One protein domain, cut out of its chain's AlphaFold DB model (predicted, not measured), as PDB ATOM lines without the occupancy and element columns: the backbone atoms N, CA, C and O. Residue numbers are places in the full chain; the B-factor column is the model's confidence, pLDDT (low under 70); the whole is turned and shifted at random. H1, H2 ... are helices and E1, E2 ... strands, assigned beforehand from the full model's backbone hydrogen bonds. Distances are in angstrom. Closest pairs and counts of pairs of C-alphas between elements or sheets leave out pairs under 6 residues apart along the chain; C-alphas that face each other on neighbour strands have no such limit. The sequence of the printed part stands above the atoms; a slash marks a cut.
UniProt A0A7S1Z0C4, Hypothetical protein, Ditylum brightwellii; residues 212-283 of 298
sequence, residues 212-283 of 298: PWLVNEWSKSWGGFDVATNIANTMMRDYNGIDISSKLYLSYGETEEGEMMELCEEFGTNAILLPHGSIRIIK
ATOM      1  N   PRO A 212     231.007 195.672 154.596       91.25
ATOM      2  CA  PRO A 212     230.462 196.353 153.417       91.25
ATOM      3  C   PRO A 212     231.457 196.529 152.266       91.25
ATOM      4  O   PRO A 212     231.078 196.416 151.101       91.25
ATOM      5  N   TRP A 213     232.741 196.767 152.570       93.81
ATOM      6  CA  TRP A 213     233.766 196.894 151.527       93.81
ATOM      7  C   TRP A 213     233.931 195.588 150.739       93.81
ATOM      8  O   TRP A 213     234.093 195.633 149.527       93.81
ATOM      9  N   LEU A 214     233.832 194.434 151.405       93.19
ATOM     10  CA  LEU A 214     234.009 193.125 150.780       93.19
ATOM     11  C   LEU A 214     232.800 192.768 149.914       93.19
ATOM     12  O   LEU A 214     232.970 192.292 148.796       93.19
ATOM     13  N   VAL A 215     231.591 193.085 150.391       93.44
ATOM     14  CA  VAL A 215     230.360 192.950 149.595       93.44
ATOM     15  C   VAL A 215     230.457 193.778 148.312       93.44
ATOM     16  O   VAL A 215     230.117 193.287 147.235       93.44
ATOM     17  N   ASN A 216     230.950 195.016 148.411       93.50
ATOM     18  CA  ASN A 216     231.134 195.896 147.259       93.50
ATOM     19  C   ASN A 216     232.164 195.336 146.264       93.50
ATOM     20  O   ASN A 216     231.908 195.336 145.064       93.50
ATOM     21  N   GLU A 217     233.296 194.822 146.748       94.69
ATOM     22  CA  GLU A 217     234.311 194.212 145.881       94.69
ATOM     23  C   GLU A 217     233.792 192.946 145.186       94.69
ATOM     24  O   GLU A 217     233.884 192.846 143.966       94.69
ATOM     25  N   TRP A 218     233.133 192.032 145.906       94.38
ATOM     26  CA  TRP A 218     232.507 190.850 145.299       94.38
ATOM     27  C   TRP A 218     231.462 191.217 144.249       94.38
ATOM     28  O   TRP A 218     231.427 190.618 143.174       94.38
ATOM     29  N   SER A 219     230.644 192.230 144.537       93.94
ATOM     30  CA  SER A 219     229.616 192.701 143.607       93.94
ATOM     31  C   SER A 219     230.236 193.234 142.313       93.94
ATOM     32  O   SER A 219     229.725 192.953 141.231       93.94
ATOM     33  N   LYS A 220     231.355 193.963 142.392       93.88
ATOM     34  CA  LYS A 220     232.069 194.450 141.202       93.88
ATOM     35  C   LYS A 220     232.744 193.322 140.425       93.88
ATOM     36  O   LYS A 220     232.708 193.334 139.199       93.88
ATOM     37  N   SER A 221     233.372 192.375 141.120       94.56
ATOM     38  CA  SER A 221     234.187 191.335 140.486       94.56
ATOM     39  C   SER A 221     233.373 190.193 139.880       94.56
ATOM     40  O   SER A 221     233.803 189.625 138.879       94.56
ATOM     41  N   TRP A 222     232.226 189.833 140.469       89.69
ATOM     42  CA  TRP A 222     231.536 188.572 140.157       89.69
ATOM     43  C   TRP A 222     230.069 188.714 139.742       89.69
ATOM     44  O   TRP A 222     229.354 187.720 139.720       89.69
ATOM     45  N   GLY A 223     229.618 189.909 139.351       83.62
ATOM     46  CA  GLY A 223     228.319 190.065 138.679       83.62
ATOM     47  C   GLY A 223     227.178 190.573 139.561       83.62
ATOM     48  O   GLY A 223     226.035 190.161 139.390       83.62
ATOM     49  N   GLY A 224     227.467 191.504 140.469       90.31
ATOM     50  CA  GLY A 224     226.461 192.284 141.188       90.31
ATOM     51  C   GLY A 224     226.091 191.755 142.575       90.31
ATOM     52  O   GLY A 224     226.672 190.808 143.106       90.31
ATOM     53  N   PHE A 225     225.113 192.426 143.182       91.75
ATOM     54  CA  PHE A 225     224.741 192.238 144.586       91.75
ATOM     55  C   PHE A 225     224.154 190.848 144.887       91.75
ATOM     56  O   PHE A 225     224.383 190.292 145.964       91.75
ATOM     57  N   ASP A 226     223.455 190.245 143.924       92.12
ATOM     58  CA  ASP A 226     222.842 188.922 144.088       92.12
ATOM     59  C   ASP A 226     223.898 187.820 144.250       92.12
ATOM     60  O   ASP A 226     223.753 186.922 145.082       92.12
ATOM     61  N   VAL A 227     225.020 187.920 143.525       91.56
ATOM     62  CA  VAL A 227     226.134 186.969 143.648       91.56
ATOM     63  C   VAL A 227     226.815 187.109 145.008       91.56
ATOM     64  O   VAL A 227     227.046 186.103 145.679       91.56
ATOM     65  N   ALA A 228     227.055 188.337 145.476       92.75
ATOM     66  CA  ALA A 228     227.590 188.570 146.820       92.75
ATOM     67  C   ALA A 228     226.656 188.013 147.914       92.75
ATOM     68  O   ALA A 228     227.119 187.404 148.882       92.75
ATOM     69  N   THR A 229     225.339 188.151 147.727       92.81
ATOM     70  CA  THR A 229     224.320 187.574 148.616       92.81
ATOM     71  C   THR A 229     224.388 186.045 148.628       92.81
ATOM     72  O   THR A 229     224.381 185.436 149.698       92.81
ATOM     73  N   ASN A 230     224.521 185.408 147.462       92.94
ATOM     74  CA  ASN A 230     224.658 183.954 147.348       92.94
ATOM     75  C   ASN A 230     225.940 183.427 148.006       92.94
ATOM     76  O   ASN A 230     225.903 182.394 148.684       92.94
ATOM     77  N   ILE A 231     227.055 184.148 147.864       92.00
ATOM     78  CA  ILE A 231     228.316 183.824 148.543       92.00
ATOM     79  C   ILE A 231     228.119 183.892 150.059       92.00
ATOM     80  O   ILE A 231     228.404 182.915 150.755       92.00
ATOM     81  N   ALA A 232     227.557 184.992 150.572       92.94
ATOM     82  CA  ALA A 232     227.301 185.156 152.003       92.94
ATOM     83  C   ALA A 232     226.375 184.057 152.547       92.94
ATOM     84  O   ALA A 232     226.685 183.432 153.559       92.94
ATOM     85  N   ASN A 233     225.280 183.753 151.844       92.50
ATOM     86  CA  ASN A 233     224.375 182.662 152.209       92.50
ATOM     87  C   ASN A 233     225.094 181.310 152.261       92.50
ATOM     88  O   ASN A 233     224.861 180.532 153.182       92.50
ATOM     89  N   THR A 234     225.986 181.034 151.309       89.75
ATOM     90  CA  THR A 234     226.755 179.781 151.269       89.75
ATOM     91  C   THR A 234     227.734 179.683 152.436       89.75
ATOM     92  O   THR A 234     227.803 178.636 153.076       89.75
ATOM     93  N   MET A 235     228.430 180.773 152.772       88.31
ATOM     94  CA  MET A 235     229.334 180.830 153.931       88.31
ATOM     95  C   MET A 235     228.610 180.615 155.266       88.31
ATOM     96  O   MET A 235     229.210 180.123 156.220       88.31
ATOM     97  N   MET A 236     227.336 181.010 155.342       88.00
ATOM     98  CA  MET A 236     226.511 180.898 156.546       88.00
ATOM     99  C   MET A 236     225.813 179.545 156.696       88.00
ATOM    100  O   MET A 236     225.213 179.297 157.743       88.00
ATOM    101  N   ARG A 237     225.873 178.659 155.695       79.88
ATOM    102  CA  ARG A 237     225.356 177.293 155.842       79.88
ATOM    103  C   ARG A 237     226.192 176.541 156.873       79.88
ATOM    104  O   ARG A 237     227.413 176.696 156.929       79.88
ATOM    105  N   ASP A 238     225.542 175.686 157.656       64.50
ATOM    106  CA  ASP A 238     226.231 174.724 158.512       64.50
ATOM    107  C   ASP A 238     226.928 173.681 157.639       64.50
ATOM    108  O   ASP A 238     226.400 172.613 157.328       64.50
ATOM    109  N   TYR A 239     228.120 174.044 157.168       62.72
ATOM    110  CA  TYR A 239     228.943 173.169 156.364       62.72
ATOM    111  C   TYR A 239     229.618 172.144 157.265       62.72
ATOM    112  O   TYR A 239     230.604 172.435 157.942       62.72
ATOM    113  N   ASN A 240     229.068 170.934 157.267       66.69
ATOM    114  CA  ASN A 240     229.602 169.791 158.005       66.69
ATOM    115  C   ASN A 240     230.489 168.910 157.111       66.69
ATOM    116  O   ASN A 240     230.658 167.721 157.385       66.69
ATOM    117  N   GLY A 241     230.996 169.488 156.016       76.88
ATOM    118  CA  GLY A 241     231.915 168.851 155.086       76.88
ATOM    119  C   GLY A 241     233.360 169.003 155.547       76.88
ATOM    120  O   GLY A 241     233.769 170.102 155.921       76.88
ATOM    121  N   ILE A 242     234.122 167.916 155.516       85.75
ATOM    122  CA  ILE A 242     235.581 167.949 155.622       85.75
ATOM    123  C   ILE A 242     236.146 167.597 154.255       85.75
ATOM    124  O   ILE A 242     235.779 166.572 153.685       85.75
ATOM    125  N   ASP A 243     237.058 168.431 153.765       88.00
ATOM    126  CA  ASP A 243     237.771 168.182 152.517       88.00
ATOM    127  C   ASP A 243     239.084 167.473 152.837       88.00
ATOM    128  O   ASP A 243     239.880 167.951 153.651       88.00
ATOM    129  N   ILE A 244     239.294 166.320 152.210       85.12
ATOM    130  CA  ILE A 244     240.493 165.504 152.350       85.12
ATOM    131  C   ILE A 244     241.160 165.420 150.982       85.12
ATOM    132  O   ILE A 244     240.552 165.025 149.988       85.12
ATOM    133  N   SER A 245     242.432 165.793 150.945       82.56
ATOM    134  CA  SER A 245     243.301 165.575 149.792       82.56
ATOM    135  C   SER A 245     244.299 164.486 150.140       82.56
ATOM    136  O   SER A 245     244.911 164.525 151.211       82.56
ATOM    137  N   SER A 246     244.476 163.533 149.232       75.25
ATOM    138  CA  SER A 246     245.526 162.536 149.367       75.25
ATOM    139  C   SER A 246     246.857 163.077 148.842       75.25
ATOM    140  O   SER A 246     246.895 163.897 147.926       75.25
ATOM    141  N   LYS A 247     247.961 162.618 149.435       72.56
ATOM    142  CA  LYS A 247     249.295 162.701 148.826       72.56
ATOM    143  C   LYS A 247     249.597 161.319 148.261       72.56
ATOM    144  O   LYS A 247     250.280 160.536 148.919       72.56
ATOM    145  N   LEU A 248     249.015 160.989 147.113       65.62
ATOM    146  CA  LEU A 248     249.291 159.714 146.458       65.62
ATOM    147  C   LEU A 248     250.687 159.764 145.834       65.62
ATOM    148  O   LEU A 248     251.056 160.725 145.164       65.62
ATOM    149  N   TYR A 249     251.485 158.734 146.110       54.81
ATOM    150  CA  TYR A 249     252.640 158.397 145.291       54.81
ATOM    151  C   TYR A 249     252.122 157.408 144.255       54.81
ATOM    152  O   TYR A 249     252.020 156.225 144.559       54.81
ATOM    153  N   LEU A 250     251.741 157.908 143.081       55.91
ATOM    154  CA  LEU A 250     251.190 157.071 142.020       55.91
ATOM    155  C   LEU A 250     252.163 155.948 141.640       55.91
ATOM    156  O   LEU A 250     253.346 156.200 141.372       55.91
ATOM    157  N   SER A 251     251.654 154.717 141.574       56.19
ATOM    158  CA  SER A 251     252.319 153.621 140.871       56.19
ATOM    159  C   SER A 251     252.422 153.960 139.384       56.19
ATOM    160  O   SER A 251     251.623 154.717 138.831       56.19
ATOM    161  N   TYR A 252     253.396 153.377 138.686       45.62
ATOM    162  CA  TYR A 252     253.544 153.583 137.246       45.62
ATOM    163  C   TYR A 252     252.311 153.038 136.493       45.62
ATOM    164  O   TYR A 252     252.166 151.826 136.359       45.62
ATOM    165  N   GLY A 253     251.446 153.928 135.992       57.72
ATOM    166  CA  GLY A 253     250.266 153.581 135.186       57.72
ATOM    167  C   GLY A 253     248.906 153.976 135.776       57.72
ATOM    168  O   GLY A 253     247.914 153.891 135.057       57.72
ATOM    169  N   GLU A 254     248.848 154.442 137.026       61.75
ATOM    170  CA  GLU A 254     247.617 154.939 137.658       61.75
ATOM    171  C   GLU A 254     247.473 156.454 137.467       61.75
ATOM    172  O   GLU A 254     248.458 157.199 137.481       61.75
ATOM    173  N   THR A 255     246.241 156.923 137.248       68.38
ATOM    174  CA  THR A 255     245.928 158.355 137.265       68.38
ATOM    175  C   THR A 255     245.430 158.746 138.652       68.38
ATOM    176  O   THR A 255     244.584 158.067 139.229       68.38
ATOM    177  N   GLU A 256     245.904 159.889 139.154       68.69
ATOM    178  CA  GLU A 256     245.460 160.496 140.424       68.69
ATOM    179  C   GLU A 256     243.929 160.596 140.526       68.69
ATOM    180  O   GLU A 256     243.360 160.436 141.600       68.69
ATOM    181  N   GLU A 257     243.242 160.830 139.407       73.25
ATOM    182  CA  GLU A 257     241.784 160.954 139.370       73.25
ATOM    183  C   GLU A 257     241.056 159.610 139.546       73.25
ATOM    184  O   GLU A 257     240.017 159.572 140.202       73.25
ATOM    185  N   GLY A 258     241.601 158.510 139.010       76.31
ATOM    186  CA  GLY A 258     240.997 157.177 139.115       76.31
ATOM    187  C   GLY A 258     241.024 156.639 140.544       76.31
ATOM    188  O   GLY A 258     239.993 156.224 141.066       76.31
ATOM    189  N   GLU A 259     242.173 156.741 141.214       77.19
ATOM    190  CA  GLU A 259     242.311 156.330 142.618       77.19
ATOM    191  C   GLU A 259     241.479 157.208 143.561       77.19
ATOM    192  O   GLU A 259     240.867 156.718 144.508       77.19
ATOM    193  N   MET A 260     241.421 158.522 143.312       78.56
ATOM    194  CA  MET A 260     240.589 159.418 144.118       78.56
ATOM    195  C   MET A 260     239.092 159.166 143.904       78.56
ATOM    196  O   MET A 260     238.305 159.412 144.819       78.56
ATOM    197  N   MET A 261     238.687 158.667 142.733       82.19
ATOM    198  CA  MET A 261     237.315 158.226 142.482       82.19
ATOM    199  C   MET A 261     236.996 156.948 143.264       82.19
ATOM    200  O   MET A 261     235.992 156.928 143.972       82.19
ATOM    201  N   GLU A 262     237.881 155.949 143.234       83.44
ATOM    202  CA  GLU A 262     237.737 154.710 144.017       83.44
ATOM    203  C   GLU A 262     237.681 155.004 145.525       83.44
ATOM    204  O   GLU A 262     236.761 154.580 146.223       83.44
ATOM    205  N   LEU A 263     238.583 155.854 146.022       83.00
ATOM    206  CA  LEU A 263     238.574 156.289 147.417       83.00
ATOM    207  C   LEU A 263     237.298 157.078 147.773       83.00
ATOM    208  O   LEU A 263     236.782 156.971 148.886       83.00
ATOM    209  N   CYS A 264     236.764 157.882 146.846       85.25
ATOM    210  CA  CYS A 264     235.490 158.574 147.046       85.25
ATOM    211  C   CYS A 264     234.330 157.580 147.177       85.25
ATOM    212  O   CYS A 264     233.453 157.786 148.018       85.25
ATOM    213  N   GLU A 265     234.330 156.508 146.383       86.81
ATOM    214  CA  GLU A 265     233.346 155.428 146.479       86.81
ATOM    215  C   GLU A 265     233.456 154.677 147.815       86.81
ATOM    216  O   GLU A 265     232.429 154.408 148.443       86.81
ATOM    217  N   GLU A 266     234.674 154.429 148.314       87.06
ATOM    218  CA  GLU A 266     234.898 153.809 149.631       87.06
ATOM    219  C   GLU A 266     234.316 154.635 150.790       87.06
ATOM    220  O   GLU A 266     233.761 154.080 151.744       87.06
ATOM    221  N   PHE A 267     234.398 155.969 150.719       84.38
ATOM    222  CA  PHE A 267     233.781 156.850 151.717       84.38
ATOM    223  C   PHE A 267     232.238 156.861 151.656       84.38
ATOM    224  O   PHE A 267     231.588 157.362 152.583       84.38
ATOM    225  N   GLY A 268     231.643 156.281 150.609       85.19
ATOM    226  CA  GLY A 268     230.207 156.074 150.453       85.19
ATOM    227  C   GLY A 268     229.433 157.305 149.969       85.19
ATOM    228  O   GLY A 268     229.988 158.309 149.537       85.19
ATOM    229  N   THR A 269     228.101 157.251 150.076       82.94
ATOM    230  CA  THR A 269     227.161 158.235 149.483       82.94
ATOM    231  C   THR A 269     227.291 159.666 150.005       82.94
ATOM    232  O   THR A 269     226.710 160.588 149.441       82.94
ATOM    233  N   ASN A 270     228.028 159.854 151.097       85.19
ATOM    234  CA  ASN A 270     228.260 161.146 151.729       85.19
ATOM    235  C   ASN A 270     229.567 161.810 151.276       85.19
ATOM    236  O   ASN A 270     229.918 162.877 151.785       85.19
ATOM    237  N   ALA A 271     230.287 161.191 150.345       88.31
ATOM    238  CA  ALA A 271     231.500 161.724 149.758       88.31
ATOM    239  C   ALA A 271     231.244 162.275 148.353       88.31
ATOM    240  O   ALA A 271     230.459 161.733 147.578       88.31
ATOM    241  N   ILE A 272     231.902 163.389 148.039       89.50
ATOM    242  CA  ILE A 272     231.841 164.035 146.731       89.50
ATOM    243  C   ILE A 272     233.270 164.338 146.289       89.50
ATOM    244  O   ILE A 272     233.979 165.084 146.971       89.50
ATOM    245  N   LEU A 273     233.677 163.808 145.135       86.56
ATOM    246  CA  LEU A 273     234.920 164.205 144.484       86.56
ATOM    247  C   LEU A 273     234.752 165.618 143.911       86.56
ATOM    248  O   LEU A 273     233.866 165.880 143.095       86.56
ATOM    249  N   LEU A 274     235.571 166.555 144.382       87.12
ATOM    250  CA  LEU A 274     235.535 167.942 143.928       87.12
ATOM    251  C   LEU A 274     236.361 168.118 142.644       87.12
ATOM    252  O   LEU A 274     237.343 167.402 142.456       87.12
ATOM    253  N   PRO A 275     236.062 169.137 141.810       84.19
ATOM    254  CA  PRO A 275     236.788 169.385 140.556       84.19
ATOM    255  C   PRO A 275     238.302 169.598 140.704       84.19
ATOM    256  O   PRO A 275     239.035 169.519 139.728       84.19
ATOM    257  N   HIS A 276     238.774 169.909 141.913       80.50
ATOM    258  CA  HIS A 276     240.191 170.087 142.226       80.50
ATOM    259  C   HIS A 276     240.839 168.832 142.844       80.50
ATOM    260  O   HIS A 276     241.890 168.934 143.476       80.50
ATOM    261  N   GLY A 277     240.190 167.669 142.734       81.19
ATOM    262  CA  GLY A 277     240.739 166.364 143.108       81.19
ATOM    263  C   GLY A 277     240.690 166.013 144.596       81.19
ATOM    264  O   GLY A 277     241.162 164.950 144.974       81.19
ATOM    265  N   SER A 278     240.135 166.859 145.472       87.44
ATOM    266  CA  SER A 278     239.904 166.463 146.872       87.44
ATOM    267  C   SER A 278     238.562 165.763 147.030       87.44
ATOM    268  O   SER A 278     237.596 166.126 146.355       87.44
ATOM    269  N   ILE A 279     238.448 164.902 148.032       88.25
ATOM    270  CA  ILE A 279     237.175 164.304 148.422       88.25
ATOM    271  C   ILE A 279     236.589 165.113 149.569       88.25
ATOM    272  O   ILE A 279     237.214 165.295 150.615       88.25
ATOM    273  N   ARG A 280     235.363 165.583 149.385       88.62
ATOM    274  CA  ARG A 280     234.583 166.216 150.437       88.62
ATOM    275  C   ARG A 280     233.669 165.194 151.089       88.62
ATOM    276  O   ARG A 280     232.762 164.690 150.438       88.62
ATOM    277  N   ILE A 281     233.848 164.965 152.383       88.56
ATOM    278  CA  ILE A 281     233.009 164.070 153.184       88.56
ATOM    279  C   ILE A 281     232.018 164.909 153.982       88.56
ATOM    280  O   ILE A 281     232.412 165.654 154.882       88.56
ATOM    281  N   ILE A 282     230.731 164.778 153.680       84.88
ATOM    282  CA  ILE A 282     229.645 165.507 154.331       84.88
ATOM    283  C   ILE A 282     229.097 164.660 155.473       84.88
ATOM    284  O   ILE A 282     228.547 163.583 155.273       84.88
ATOM    285  N   LYS A 283     229.194 165.149 156.709       72.38
ATOM    286  CA  LYS A 283     228.544 164.463 157.825       72.38
ATOM    287  C   LYS A 283     227.027 164.659 157.748       72.38
ATOM    288  O   LYS A 283     226.548 165.778 157.934       72.38
TER     289      LYS A 283
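What this domain is: This is residues 212 to 283 of the 298 residues of the protein "Hypothetical protein" of Ditylum brightwellii (UniProt A0A7S1Z0C4). Two separate parts are joined by a thin thread of chain: at one end the helices H1 and H2 pack on each other nearly at right angles, and at the other a small three-stranded sheet has the helix H3 over one face. Residues 233 to 238, of which 233 to 235 belong to H2, stand free between these parts, and the long link of residues 245 to 255 loops out past the sheet before H3. The 72 printed residues hold three named helices and three named strands in the order H1, H2, E1, H3, E2, E3, a mixed class of helices and strands. The sheet runs E1, E3, E2, all antiparallel. The whole is only just extended, close to loose, with a radius of gyration of the C-alphas of 17.1 A and spans of 50 by 26 by 15 A.

Where its parts are: H1, residues 212 to 222, begins with C-alpha 212 at (230.462, 196.353, 153.417) and is 15.4 A long. H2, residues 225 to 235, is also 15.4 A long. E1 follows at residues 241 to 244, 9.6 A long, with C-alpha 241 at (231.915, 168.851, 155.086). H3, residues 256 to 266, measures 15.5 A. E2 is residues 271 to 273, 6.8 A, and E3 is residues 279 to 282, 9.6 A, ending with C-alpha 282 at (229.645, 165.507, 154.331).

How they stand to each other: H1 and H2 touch, their closest C-alphas being those of Ser 219 and Phe 225, 5.0 A apart. Their lines are only just about perpendicular, at 71 degrees. Neither is on the sheet, and both are apart from H3. In the sheet, E1 and E3 are antiparallel at 157 degrees, with N 244 and O 279 at 2.8 A, within hydrogen-bond range. E2 and E3 form a hairpin, antiparallel at 150 degrees, with N 280 and O 272 at 2.8 A, also within that range. H3 is on the sheet and over E2, at a height over the sheet of 7.8 A, and on the local plane, fitted to just 6 C-alphas, it runs along the strands at 11 degrees to E2. The closest C-alphas of H3 and E2 are those of Cys 264 and Ala 271, 5.8 A apart. E1, H3 and E2 form a split strand-helix-strand unit, two strands running the same way with E3 between them, and its crossover is right-handed; with H3 on one face, helix and sheet make two layers. In H1, H2 and H3 every O i to N i+4 pair is within hydrogen-bond range.

The domain as a whole: The outline is elongated, and the two C-alphas farthest apart, those of Pro 212 and Tyr 252, are 51.2 A apart. The printed part has no cut. The link from E1 to H3 is long, with 11 residues; the other links are tight. Mean pLDDT of the printed part is 82.4, and residues 238 to 240 and 248 to 256 are under 70.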